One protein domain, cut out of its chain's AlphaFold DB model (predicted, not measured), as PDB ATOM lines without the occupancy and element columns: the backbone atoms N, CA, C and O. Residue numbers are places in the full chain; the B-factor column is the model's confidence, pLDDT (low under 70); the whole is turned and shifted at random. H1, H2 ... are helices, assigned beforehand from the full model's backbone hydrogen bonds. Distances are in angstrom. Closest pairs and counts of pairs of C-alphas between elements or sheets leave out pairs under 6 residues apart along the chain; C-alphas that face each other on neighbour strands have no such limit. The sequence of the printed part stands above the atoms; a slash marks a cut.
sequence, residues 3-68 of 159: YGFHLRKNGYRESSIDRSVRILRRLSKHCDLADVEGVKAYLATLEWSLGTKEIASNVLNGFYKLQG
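Overview. This is residues 3 to 68 of the 159 residues of an uncharacterized protein of Candidatus Bathyarchaeota archaeon (UniProt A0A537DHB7). Look for two helical pairs laid crosswise: the hairpin of H1 and H2 lies over the pair of H4 and H3, with H2 crossing the middle of H4 at a right angle. H3 runs loosely side by side with H4 in the opposite direction, without touching it. The printed part has 66 residues, with four named helices in the order H1, H2, H3, H4 and no named strand; its class is all helix. The whole is compact, with a radius of gyration of the C-alphas of 11.7 A and spans of 33 by 26 by 17 A.

Arrangement. Start with H4, residues 50 to 67, the longest helix. H2, residues 14 to 27, touches it about perpendicular, at 90 degrees, with residues 20 to 24 alone meeting residues 56 to 60 alone; the closest C-alphas, of Ser 20 and Val 59, are 5.9 A apart. H1, residues 3 to 9, touches H2 as a helical hairpin at a shallow tilt of 15 degrees, opposite ways, closest at the C-alphas of Gly 4 and Ile 17, 5.9 A. H3, residues 36 to 45, is close to H4 but not clearly touching, at a shallow tilt of 10 degrees, opposite ways; their closest C-alphas, of Leu 43 and Lys 53, are 7.1 A apart. H1 and H3 are apart. In H1, H2, H3 and H4 every O i to N i+4 pair is within hydrogen-bond range.

Along the chain. Find C-alpha 50 at (20.749, -18.099, -31.573); from there H4 runs 25.6 A to C-alpha 67 at (-3.186, -9.338, -33.760). H2 runs 20.1 A from C-alpha 14 at (6.445, -11.418, -14.362), H3 14.7 A and H1 10.0 A.

Size, cuts and confidence. The C-alphas farthest apart, of Lys 9 and Thr 45, are 33.2 A apart. The printed part has no cut, no link is long, and no printed residue is under 70 in pLDDT.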
ATOM      1  N   TYR A   3      -0.139  -6.246 -25.187       87.31
ATOM      2  CA  TYR A   3       0.471  -7.574 -25.145       87.31
ATOM      3  C   TYR A   3       0.925  -8.014 -23.740       87.31
ATOM      4  O   TYR A   3       0.747  -9.170 -23.363       87.31
ATOM      5  N   GLY A   4       1.464  -7.098 -22.925       88.44
ATOM      6  CA  GLY A   4       1.888  -7.426 -21.558       88.44
ATOM      7  C   GLY A   4       0.711  -7.805 -20.653       88.44
ATOM      8  O   GLY A   4       0.820  -8.717 -19.836       88.44
ATOM      9  N   PHE A   5      -0.438  -7.156 -20.846       89.81
ATOM     10  CA  PHE A   5      -1.664  -7.465 -20.114       89.81
ATOM     11  C   PHE A   5      -2.258  -8.811 -20.544       89.81
ATOM     12  O   PHE A   5      -2.689  -9.588 -19.690       89.81
ATOM     13  N   HIS A   6      -2.204  -9.134 -21.841       90.38
ATOM     14  CA  HIS A   6      -2.592 -10.449 -22.355       90.38
ATOM     15  C   HIS A   6      -1.748 -11.581 -21.742       90.38
ATOM     16  O   HIS A   6      -2.295 -12.572 -21.261       90.38
ATOM     17  N   LEU A   7      -0.424 -11.412 -21.662       91.19
ATOM     18  CA  LEU A   7       0.445 -12.395 -21.006       91.19
ATOM     19  C   LEU A   7       0.132 -12.543 -19.510       91.19
ATOM     20  O   LEU A   7       0.167 -13.651 -18.980       91.19
ATOM     21  N   ARG A   8      -0.223 -11.454 -18.824       92.25
ATOM     22  CA  ARG A   8      -0.619 -11.531 -17.412       92.25
ATOM     23  C   ARG A   8      -1.914 -12.325 -17.221       92.25
ATOM     24  O   ARG A   8      -1.983 -13.146 -16.315       92.25
ATOM     25  N   LYS A   9      -2.905 -12.140 -18.104       92.81
ATOM     26  CA  LYS A   9      -4.154 -12.926 -18.106       92.81
ATOM     27  C   LYS A   9      -3.910 -14.421 -18.318       92.81
ATOM     28  O   LYS A   9      -4.584 -15.236 -17.703       92.81
ATOM     29  N   ASN A  10      -2.918 -14.769 -19.132       91.19
ATOM     30  CA  ASN A  10      -2.547 -16.158 -19.406       91.19
ATOM     31  C   ASN A  10      -1.640 -16.779 -18.320       91.19
ATOM     32  O   ASN A  10      -1.149 -17.889 -18.505       91.19
ATOM     33  N   GLY A  11      -1.375 -16.078 -17.209       93.38
ATOM     34  CA  GLY A  11      -0.612 -16.615 -16.076       93.38
ATOM     35  C   GLY A  11       0.903 -16.712 -16.291       93.38
ATOM     36  O   GLY A  11       1.575 -17.491 -15.613       93.38
ATOM     37  N   TYR A  12       1.478 -15.949 -17.227       91.88
ATOM     38  CA  TYR A  12       2.933 -15.930 -17.417       91.88
ATOM     39  C   TYR A  12       3.657 -15.284 -16.225       91.88
ATOM     40  O   TYR A  12       3.176 -14.330 -15.619       91.88
ATOM     41  N   ARG A  13       4.875 -15.761 -15.929       92.94
ATOM     42  CA  ARG A  13       5.748 -15.168 -14.900       92.94
ATOM     43  C   ARG A  13       6.093 -13.717 -15.238       92.94
ATOM     44  O   ARG A  13       6.463 -13.428 -16.377       92.94
ATOM     45  N   GLU A  14       6.122 -12.850 -14.228       91.94
ATOM     46  CA  GLU A  14       6.445 -11.418 -14.362       91.94
ATOM     47  C   GLU A  14       7.764 -11.172 -15.118       91.94
ATOM     48  O   GLU A  14       7.831 -10.354 -16.033       91.94
ATOM     49  N   SER A  15       8.800 -11.964 -14.819       93.19
ATOM     50  CA  SER A  15      10.108 -11.885 -15.485       93.19
ATOM     51  C   SER A  15      10.052 -12.208 -16.982       93.19
ATOM     52  O   SER A  15      10.830 -11.672 -17.774       93.19
ATOM     53  N   SER A  16       9.125 -13.074 -17.396       91.94
ATOM     54  CA  SER A  16       8.902 -13.411 -18.806       91.94
ATOM     55  C   SER A  16       8.104 -12.322 -19.522       91.94
ATOM     56  O   SER A  16       8.388 -12.030 -20.687       91.94
ATOM     57  N   ILE A  17       7.157 -11.687 -18.825       93.50
ATOM     58  CA  ILE A  17       6.395 -10.539 -19.334       93.50
ATOM     59  C   ILE A  17       7.346  -9.370 -19.590       93.50
ATOM     60  O   ILE A  17       7.409  -8.866 -20.711       93.50
ATOM     61  N   ASP A  18       8.148  -8.998 -18.593       94.00
ATOM     62  CA  ASP A  18       9.112  -7.902 -18.702       94.00
ATOM     63  C   ASP A  18      10.142  -8.157 -19.815       94.00
ATOM     64  O   ASP A  18      10.356  -7.302 -20.677       94.00
ATOM     65  N   ARG A  19      10.696  -9.376 -19.904       93.50
ATOM     66  CA  ARG A  19      11.572  -9.762 -21.023       93.50
ATOM     67  C   ARG A  19      10.891  -9.581 -22.382       93.50
ATOM     68  O   ARG A  19      11.510  -9.045 -23.299       93.50
ATOM     69  N   SER A  20       9.639 -10.012 -22.521       92.69
ATOM     70  CA  SER A  20       8.892  -9.902 -23.780       92.69
ATOM     71  C   SER A  20       8.659  -8.440 -24.172       92.69
ATOM     72  O   SER A  20       8.907  -8.053 -25.312       92.69
ATOM     73  N   VAL A  21       8.270  -7.605 -23.205       93.62
ATOM     74  CA  VAL A  21       8.073  -6.160 -23.383       93.62
ATOM     75  C   VAL A  21       9.377  -5.466 -23.785       93.62
ATOM     76  O   VAL A  21       9.377  -4.636 -24.692       93.62
ATOM     77  N   ARG A  22      10.510  -5.819 -23.163       93.56
ATOM     78  CA  ARG A  22      11.831  -5.271 -23.521       93.56
ATOM     79  C   ARG A  22      12.240  -5.621 -24.949       93.56
ATOM     80  O   ARG A  22      12.762  -4.756 -25.648       93.56
ATOM     81  N   ILE A  23      12.000  -6.858 -25.389       93.12
ATOM     82  CA  ILE A  23      12.303  -7.289 -26.762       93.12
ATOM     83  C   ILE A  23      11.461  -6.494 -27.762       93.12
ATOM     84  O   ILE A  23      12.019  -5.924 -28.695       93.12
ATOM     85  N   LEU A  24      10.148  -6.388 -27.536       92.25
ATOM     86  CA  LEU A  24       9.255  -5.636 -28.421       92.25
ATOM     87  C   LEU A  24       9.623  -4.149 -28.483       92.25
ATOM     88  O   LEU A  24       9.710  -3.600 -29.574       92.25
ATOM     89  N   ARG A  25       9.943  -3.519 -27.342       92.69
ATOM     90  CA  ARG A  25      10.451  -2.132 -27.297       92.69
ATOM     91  C   ARG A  25      11.757  -1.945 -28.058       92.69
ATOM     92  O   ARG A  25      12.030  -0.850 -28.534       92.69
ATOM     93  N   ARG A  26      12.622  -2.961 -28.085       91.69
ATOM     94  CA  ARG A  26      13.894  -2.883 -28.808       91.69
ATOM     95  C   ARG A  26      13.669  -3.011 -30.309       91.69
ATOM     96  O   ARG A  26      14.287  -2.270 -31.056       91.69
ATOM     97  N   LEU A  27      12.782  -3.909 -30.729       90.44
ATOM     98  CA  LEU A  27      12.424  -4.074 -32.137       90.44
ATOM     99  C   LEU A  27      11.706  -2.828 -32.674       90.44
ATOM    100  O   LEU A  27      12.129  -2.292 -33.689       90.44
ATOM    101  N   SER A  28      10.749  -2.273 -31.923       91.00
ATOM    102  CA  SER A  28       9.973  -1.090 -32.333       91.00
ATOM    103  C   SER A  28      10.795   0.183 -32.565       91.00
ATOM    104  O   SER A  28      10.262   1.165 -33.061       91.00
ATOM    105  N   LYS A  29      12.059   0.223 -32.128       89.50
ATOM    106  CA  LYS A  29      12.962   1.361 -32.366       89.50
ATOM    107  C   LYS A  29      13.628   1.322 -33.738       89.50
ATOM    108  O   LYS A  29      14.143   2.343 -34.174       89.50
ATOM    109  N   HIS A  30      13.689   0.148 -34.358       86.38
ATOM    110  CA  HIS A  30      14.467  -0.087 -35.573       86.38
ATOM    111  C   HIS A  30      13.617  -0.622 -36.725       86.38
ATOM    112  O   HIS A  30      13.998  -0.448 -37.876       86.38
ATOM    113  N   CYS A  31      12.490  -1.269 -36.427       87.25
ATOM    114  CA  CYS A  31      11.562  -1.771 -37.426       87.25
ATOM    115  C   CYS A  31      10.110  -1.504 -37.028       87.25
ATOM    116  O   CYS A  31       9.748  -1.521 -35.846       87.25
ATOM    117  N   ASP A  32       9.273  -1.314 -38.044       86.44
ATOM    118  CA  ASP A  32       7.831  -1.252 -37.876       86.44
ATOM    119  C   ASP A  32       7.274  -2.655 -37.642       86.44
ATOM    120  O   ASP A  32       7.419  -3.559 -38.460       86.44
ATOM    121  N   LEU A  33       6.597  -2.841 -36.509       83.69
ATOM    122  CA  LEU A  33       6.010  -4.129 -36.118       83.69
ATOM    123  C   LEU A  33       4.865  -4.575 -37.041       83.69
ATOM    124  O   LEU A  33       4.500  -5.748 -37.011       83.69
ATOM    125  N   ALA A  34       4.293  -3.660 -37.829       84.25
ATOM    126  CA  ALA A  34       3.253  -3.973 -38.805       84.25
ATOM    127  C   ALA A  34       3.802  -4.749 -40.014       84.25
ATOM    128  O   ALA A  34       3.081  -5.565 -40.584       84.25
ATOM    129  N   ASP A  35       5.074  -4.537 -40.368       86.94
ATOM    130  CA  ASP A  35       5.714  -5.236 -41.476       86.94
ATOM    131  C   ASP A  35       6.385  -6.534 -41.001       86.94
ATOM    132  O   ASP A  35       7.420  -6.552 -40.328       86.94
ATOM    133  N   VAL A  36       5.780  -7.658 -41.375       87.06
ATOM    134  CA  VAL A  36       6.255  -8.995 -41.009       87.06
ATOM    135  C   VAL A  36       7.590  -9.328 -41.677       87.06
ATOM    136  O   VAL A  36       8.415 -10.026 -41.076       87.06
ATOM    137  N   GLU A  37       7.813  -8.879 -42.913       86.81
ATOM    138  CA  GLU A  37       9.026  -9.209 -43.663       86.81
ATOM    139  C   GLU A  37      10.210  -8.374 -43.190       86.81
ATOM    140  O   GLU A  37      11.270  -8.938 -42.898       86.81
ATOM    141  N   GLY A  38      10.008  -7.073 -42.971       88.31
ATOM    142  CA  GLY A  38      11.007  -6.182 -42.387       88.31
ATOM    143  C   GLY A  38      11.485  -6.650 -41.014       88.31
ATOM    144  O   GLY A  38      12.688  -6.677 -40.747       88.31
ATOM    145  N   VAL A  39      10.581  -7.133 -40.152       90.56
ATOM    146  CA  VAL A  39      10.965  -7.690 -38.843       90.56
ATOM    147  C   VAL A  39      11.819  -8.954 -38.989       90.56
ATOM    148  O   VAL A  39      12.780  -9.137 -38.236       90.56
ATOM    149  N   LYS A  40      11.520  -9.831 -39.956       89.56
ATOM    150  CA  LYS A  40      12.329 -11.037 -40.215       89.56
ATOM    151  C   LYS A  40      13.705 -10.684 -40.774       89.56
ATOM    152  O   LYS A  40      14.694 -11.256 -40.313       89.56
ATOM    153  N   ALA A  41      13.770  -9.743 -41.713       90.06
ATOM    154  CA  ALA A  41      15.023  -9.252 -42.271       90.06
ATOM    155  C   ALA A  41      15.898  -8.635 -41.171       90.06
ATOM    156  O   ALA A  41      17.062  -9.004 -41.022       90.06
ATOM    157  N   TYR A  42      15.314  -7.798 -40.313       91.38
ATOM    158  CA  TYR A  42      16.021  -7.189 -39.189       91.38
ATOM    159  C   TYR A  42      16.498  -8.216 -38.144       91.38
ATOM    160  O   TYR A  42      17.603  -8.128 -37.610       91.38
ATOM    161  N   LEU A  43      15.709  -9.256 -37.865       91.00
ATOM    162  CA  LEU A  43      16.154 -10.358 -37.004       91.00
ATOM    163  C   LEU A  43      17.320 -11.156 -37.598       91.00
ATOM    164  O   LEU A  43      18.152 -11.684 -36.848       91.00
ATOM    165  N   ALA A  44      17.374 -11.277 -38.925       88.94
ATOM    166  CA  ALA A  44      18.470 -11.944 -39.609       88.94
ATOM    167  C   ALA A  44      19.773 -11.141 -39.482       88.94
ATOM    168  O   ALA A  44      20.797 -11.746 -39.158       88.94
ATOM    169  N   THR A  45      19.717  -9.812 -39.629       91.50
ATOM    170  CA  THR A  45      20.893  -8.924 -39.563       91.50
ATOM    171  C   THR A  45      21.466  -8.747 -38.155       91.50
ATOM    172  O   THR A  45      22.657  -8.500 -38.009       91.50
ATOM    173  N   LEU A  46      20.658  -8.901 -37.102       90.62
ATOM    174  CA  LEU A  46      21.121  -8.758 -35.716       90.62
ATOM    175  C   LEU A  46      22.170  -9.816 -35.321       90.62
ATOM    176  O   LEU A  46      21.917 -11.017 -35.412       90.62
ATOM    177  N   GLU A  47      23.289  -9.395 -34.728       90.19
ATOM    178  CA  GLU A  47      24.321 -10.275 -34.141       90.19
ATOM    179  C   GLU A  47      23.934 -10.804 -32.745       90.19
ATOM    180  O   GLU A  47      24.676 -10.737 -31.766       90.19
ATOM    181  N   TRP A  48      22.711 -11.307 -32.603       90.75
ATOM    182  CA  TRP A  48      22.273 -11.956 -31.369       90.75
ATOM    183  C   TRP A  48      22.623 -13.437 -31.349       90.75
ATOM    184  O   TRP A  48      22.593 -14.115 -32.376       90.75
ATOM    185  N   SER A  49      22.840 -13.963 -30.139       89.62
ATOM    186  CA  SER A  49      22.942 -15.408 -29.940       89.62
ATOM    187  C   SER A  49      21.688 -16.111 -30.471       89.62
ATOM    188  O   SER A  49      20.570 -15.595 -30.353       89.62
ATOM    189  N   LEU A  50      21.856 -17.318 -31.015       89.69
ATOM    190  CA  LEU A  50      20.749 -18.099 -31.573       89.69
ATOM    191  C   LEU A  50      19.630 -18.339 -30.547       89.69
ATOM    192  O   LEU A  50      18.453 -18.280 -30.895       89.69
ATOM    193  N   GLY A  51      19.978 -18.512 -29.266       89.56
ATOM    194  CA  GLY A  51      18.994 -18.637 -28.187       89.56
ATOM    195  C   GLY A  51      18.188 -17.360 -27.949       89.56
ATOM    196  O   GLY A  51      16.982 -17.426 -27.713       89.56
ATOM    197  N   THR A  52      18.816 -16.189 -28.063       90.25
ATOM    198  CA  THR A  52      18.115 -14.901 -27.981       90.25
ATOM    199  C   THR A  52      17.215 -14.682 -29.198       90.25
ATOM    200  O   THR A  52      16.071 -14.265 -29.020       90.25
ATOM    201  N   LYS A  53      17.681 -15.016 -30.413       92.06
ATOM    202  CA  LYS A  53      16.865 -14.958 -31.642       92.06
ATOM    203  C   LYS A  53      15.643 -15.870 -31.556       92.06
ATOM    204  O   LYS A  53      14.540 -15.464 -31.916       92.06
ATOM    205  N   GLU A  54      15.801 -17.066 -30.997       91.75
ATOM    206  CA  GLU A  54      14.682 -17.973 -30.761       91.75
ATOM    207  C   GLU A  54      13.652 -17.369 -29.792       91.75
ATOM    208  O   GLU A  54      12.456 -17.367 -30.084       91.75
ATOM    209  N   ILE A  55      14.097 -16.797 -28.669       92.25
ATOM    210  CA  ILE A  55      13.196 -16.127 -27.719       92.25
ATOM    211  C   ILE A  55      12.470 -14.965 -28.402       92.25
ATOM    212  O   ILE A  55      11.252 -14.858 -28.271       92.25
ATOM    213  N   ALA A  56      13.181 -14.133 -29.164       92.44
ATOM    214  CA  ALA A  56      12.576 -13.027 -29.899       92.44
ATOM    215  C   ALA A  56      11.519 -13.518 -30.903       92.44
ATOM    216  O   ALA A  56      10.408 -12.992 -30.930       92.44
ATOM    217  N   SER A  57      11.811 -14.588 -31.649       92.00
ATOM    218  CA  SER A  57      10.856 -15.202 -32.580       92.00
ATOM    219  C   SER A  57       9.610 -15.768 -31.880       92.00
ATOM    220  O   SER A  57       8.508 -15.672 -32.415       92.00
ATOM    221  N   ASN A  58       9.751 -16.310 -30.661       91.44
ATOM    222  CA  ASN A  58       8.625 -16.778 -29.847       91.44
ATOM    223  C   ASN A  58       7.744 -15.617 -29.373       91.44
ATOM    224  O   ASN A  58       6.520 -15.722 -29.421       91.44
ATOM    225  N   VAL A  59       8.364 -14.519 -28.933       92.38
ATOM    226  CA  VAL A  59       7.650 -13.316 -28.490       92.38
ATOM    227  C   VAL A  59       6.867 -12.698 -29.647       92.38
ATOM    228  O   VAL A  59       5.687 -12.405 -29.480       92.38
ATOM    229  N   LEU A  60       7.486 -12.564 -30.823       91.81
ATOM    230  CA  LEU A  60       6.813 -12.054 -32.021       91.81
ATOM    231  C   LEU A  60       5.664 -12.955 -32.462       91.81
ATOM    232  O   LEU A  60       4.585 -12.458 -32.752       91.81
ATOM    233  N   ASN A  61       5.845 -14.277 -32.439       91.88
ATOM    234  CA  ASN A  61       4.763 -15.213 -32.741       91.88
ATOM    235  C   ASN A  61       3.556 -15.019 -31.804       91.88
ATOM    236  O   ASN A  61       2.421 -15.005 -32.263       91.88
ATOM    237  N   GLY A  62       3.782 -14.834 -30.498       90.12
ATOM    238  CA  GLY A  62       2.703 -14.529 -29.552       90.12
ATOM    239  C   GLY A  62       2.031 -13.181 -29.829       90.12
ATOM    240  O   GLY A  62       0.808 -13.079 -29.772       90.12
ATOM    241  N   PHE A  63       2.821 -12.162 -30.174       91.25
ATOM    242  CA  PHE A  63       2.324 -10.829 -30.506       91.25
ATOM    243  C   PHE A  63       1.454 -10.831 -31.773       91.25
ATOM    244  O   PHE A  63       0.327 -10.346 -31.737       91.25
ATOM    245  N   TYR A  64       1.924 -11.443 -32.862       90.81
ATOM    246  CA  TYR A  64       1.169 -11.527 -34.115       90.81
ATOM    247  C   TYR A  64      -0.071 -12.416 -34.003       90.81
ATOM    248  O   TYR A  64      -1.098 -12.093 -34.594       90.81
ATOM    249  N   LYS A  65      -0.031 -13.473 -33.179       89.81
ATOM    250  CA  LYS A  65      -1.226 -14.266 -32.849       89.81
ATOM    251  C   LYS A  65      -2.309 -13.432 -32.174       89.81
ATOM    252  O   LYS A  65      -3.478 -13.613 -32.490       89.81
ATOM    253  N   LEU A  66      -1.931 -12.515 -31.281       88.81
ATOM    254  CA  LEU A  66      -2.883 -11.599 -30.650       88.81
ATOM    255  C   LEU A  66      -3.491 -10.619 -31.665       88.81
ATOM    256  O   LEU A  66      -4.651 -10.249 -31.529       88.81
ATOM    257  N   GLN A  67      -2.722 -10.218 -32.682       88.19
ATOM    258  CA  GLN A  67      -3.186  -9.338 -33.760       88.19
ATOM    259  C   GLN A  67      -3.927 -10.071 -34.892       88.19
ATOM    260  O   GLN A  67      -4.479  -9.416 -35.769       88.19
ATOM    261  N   GLY A  68      -3.935 -11.408 -34.901       85.81
ATOM    262  CA  GLY A  68      -4.533 -12.208 -35.976       85.81
ATOM    263  C   GLY A  68      -3.734 -12.212 -37.286       85.81
ATOM    264  O   GLY A  68      -4.260 -12.621 -38.317       85.81
TER     265      GLY A  68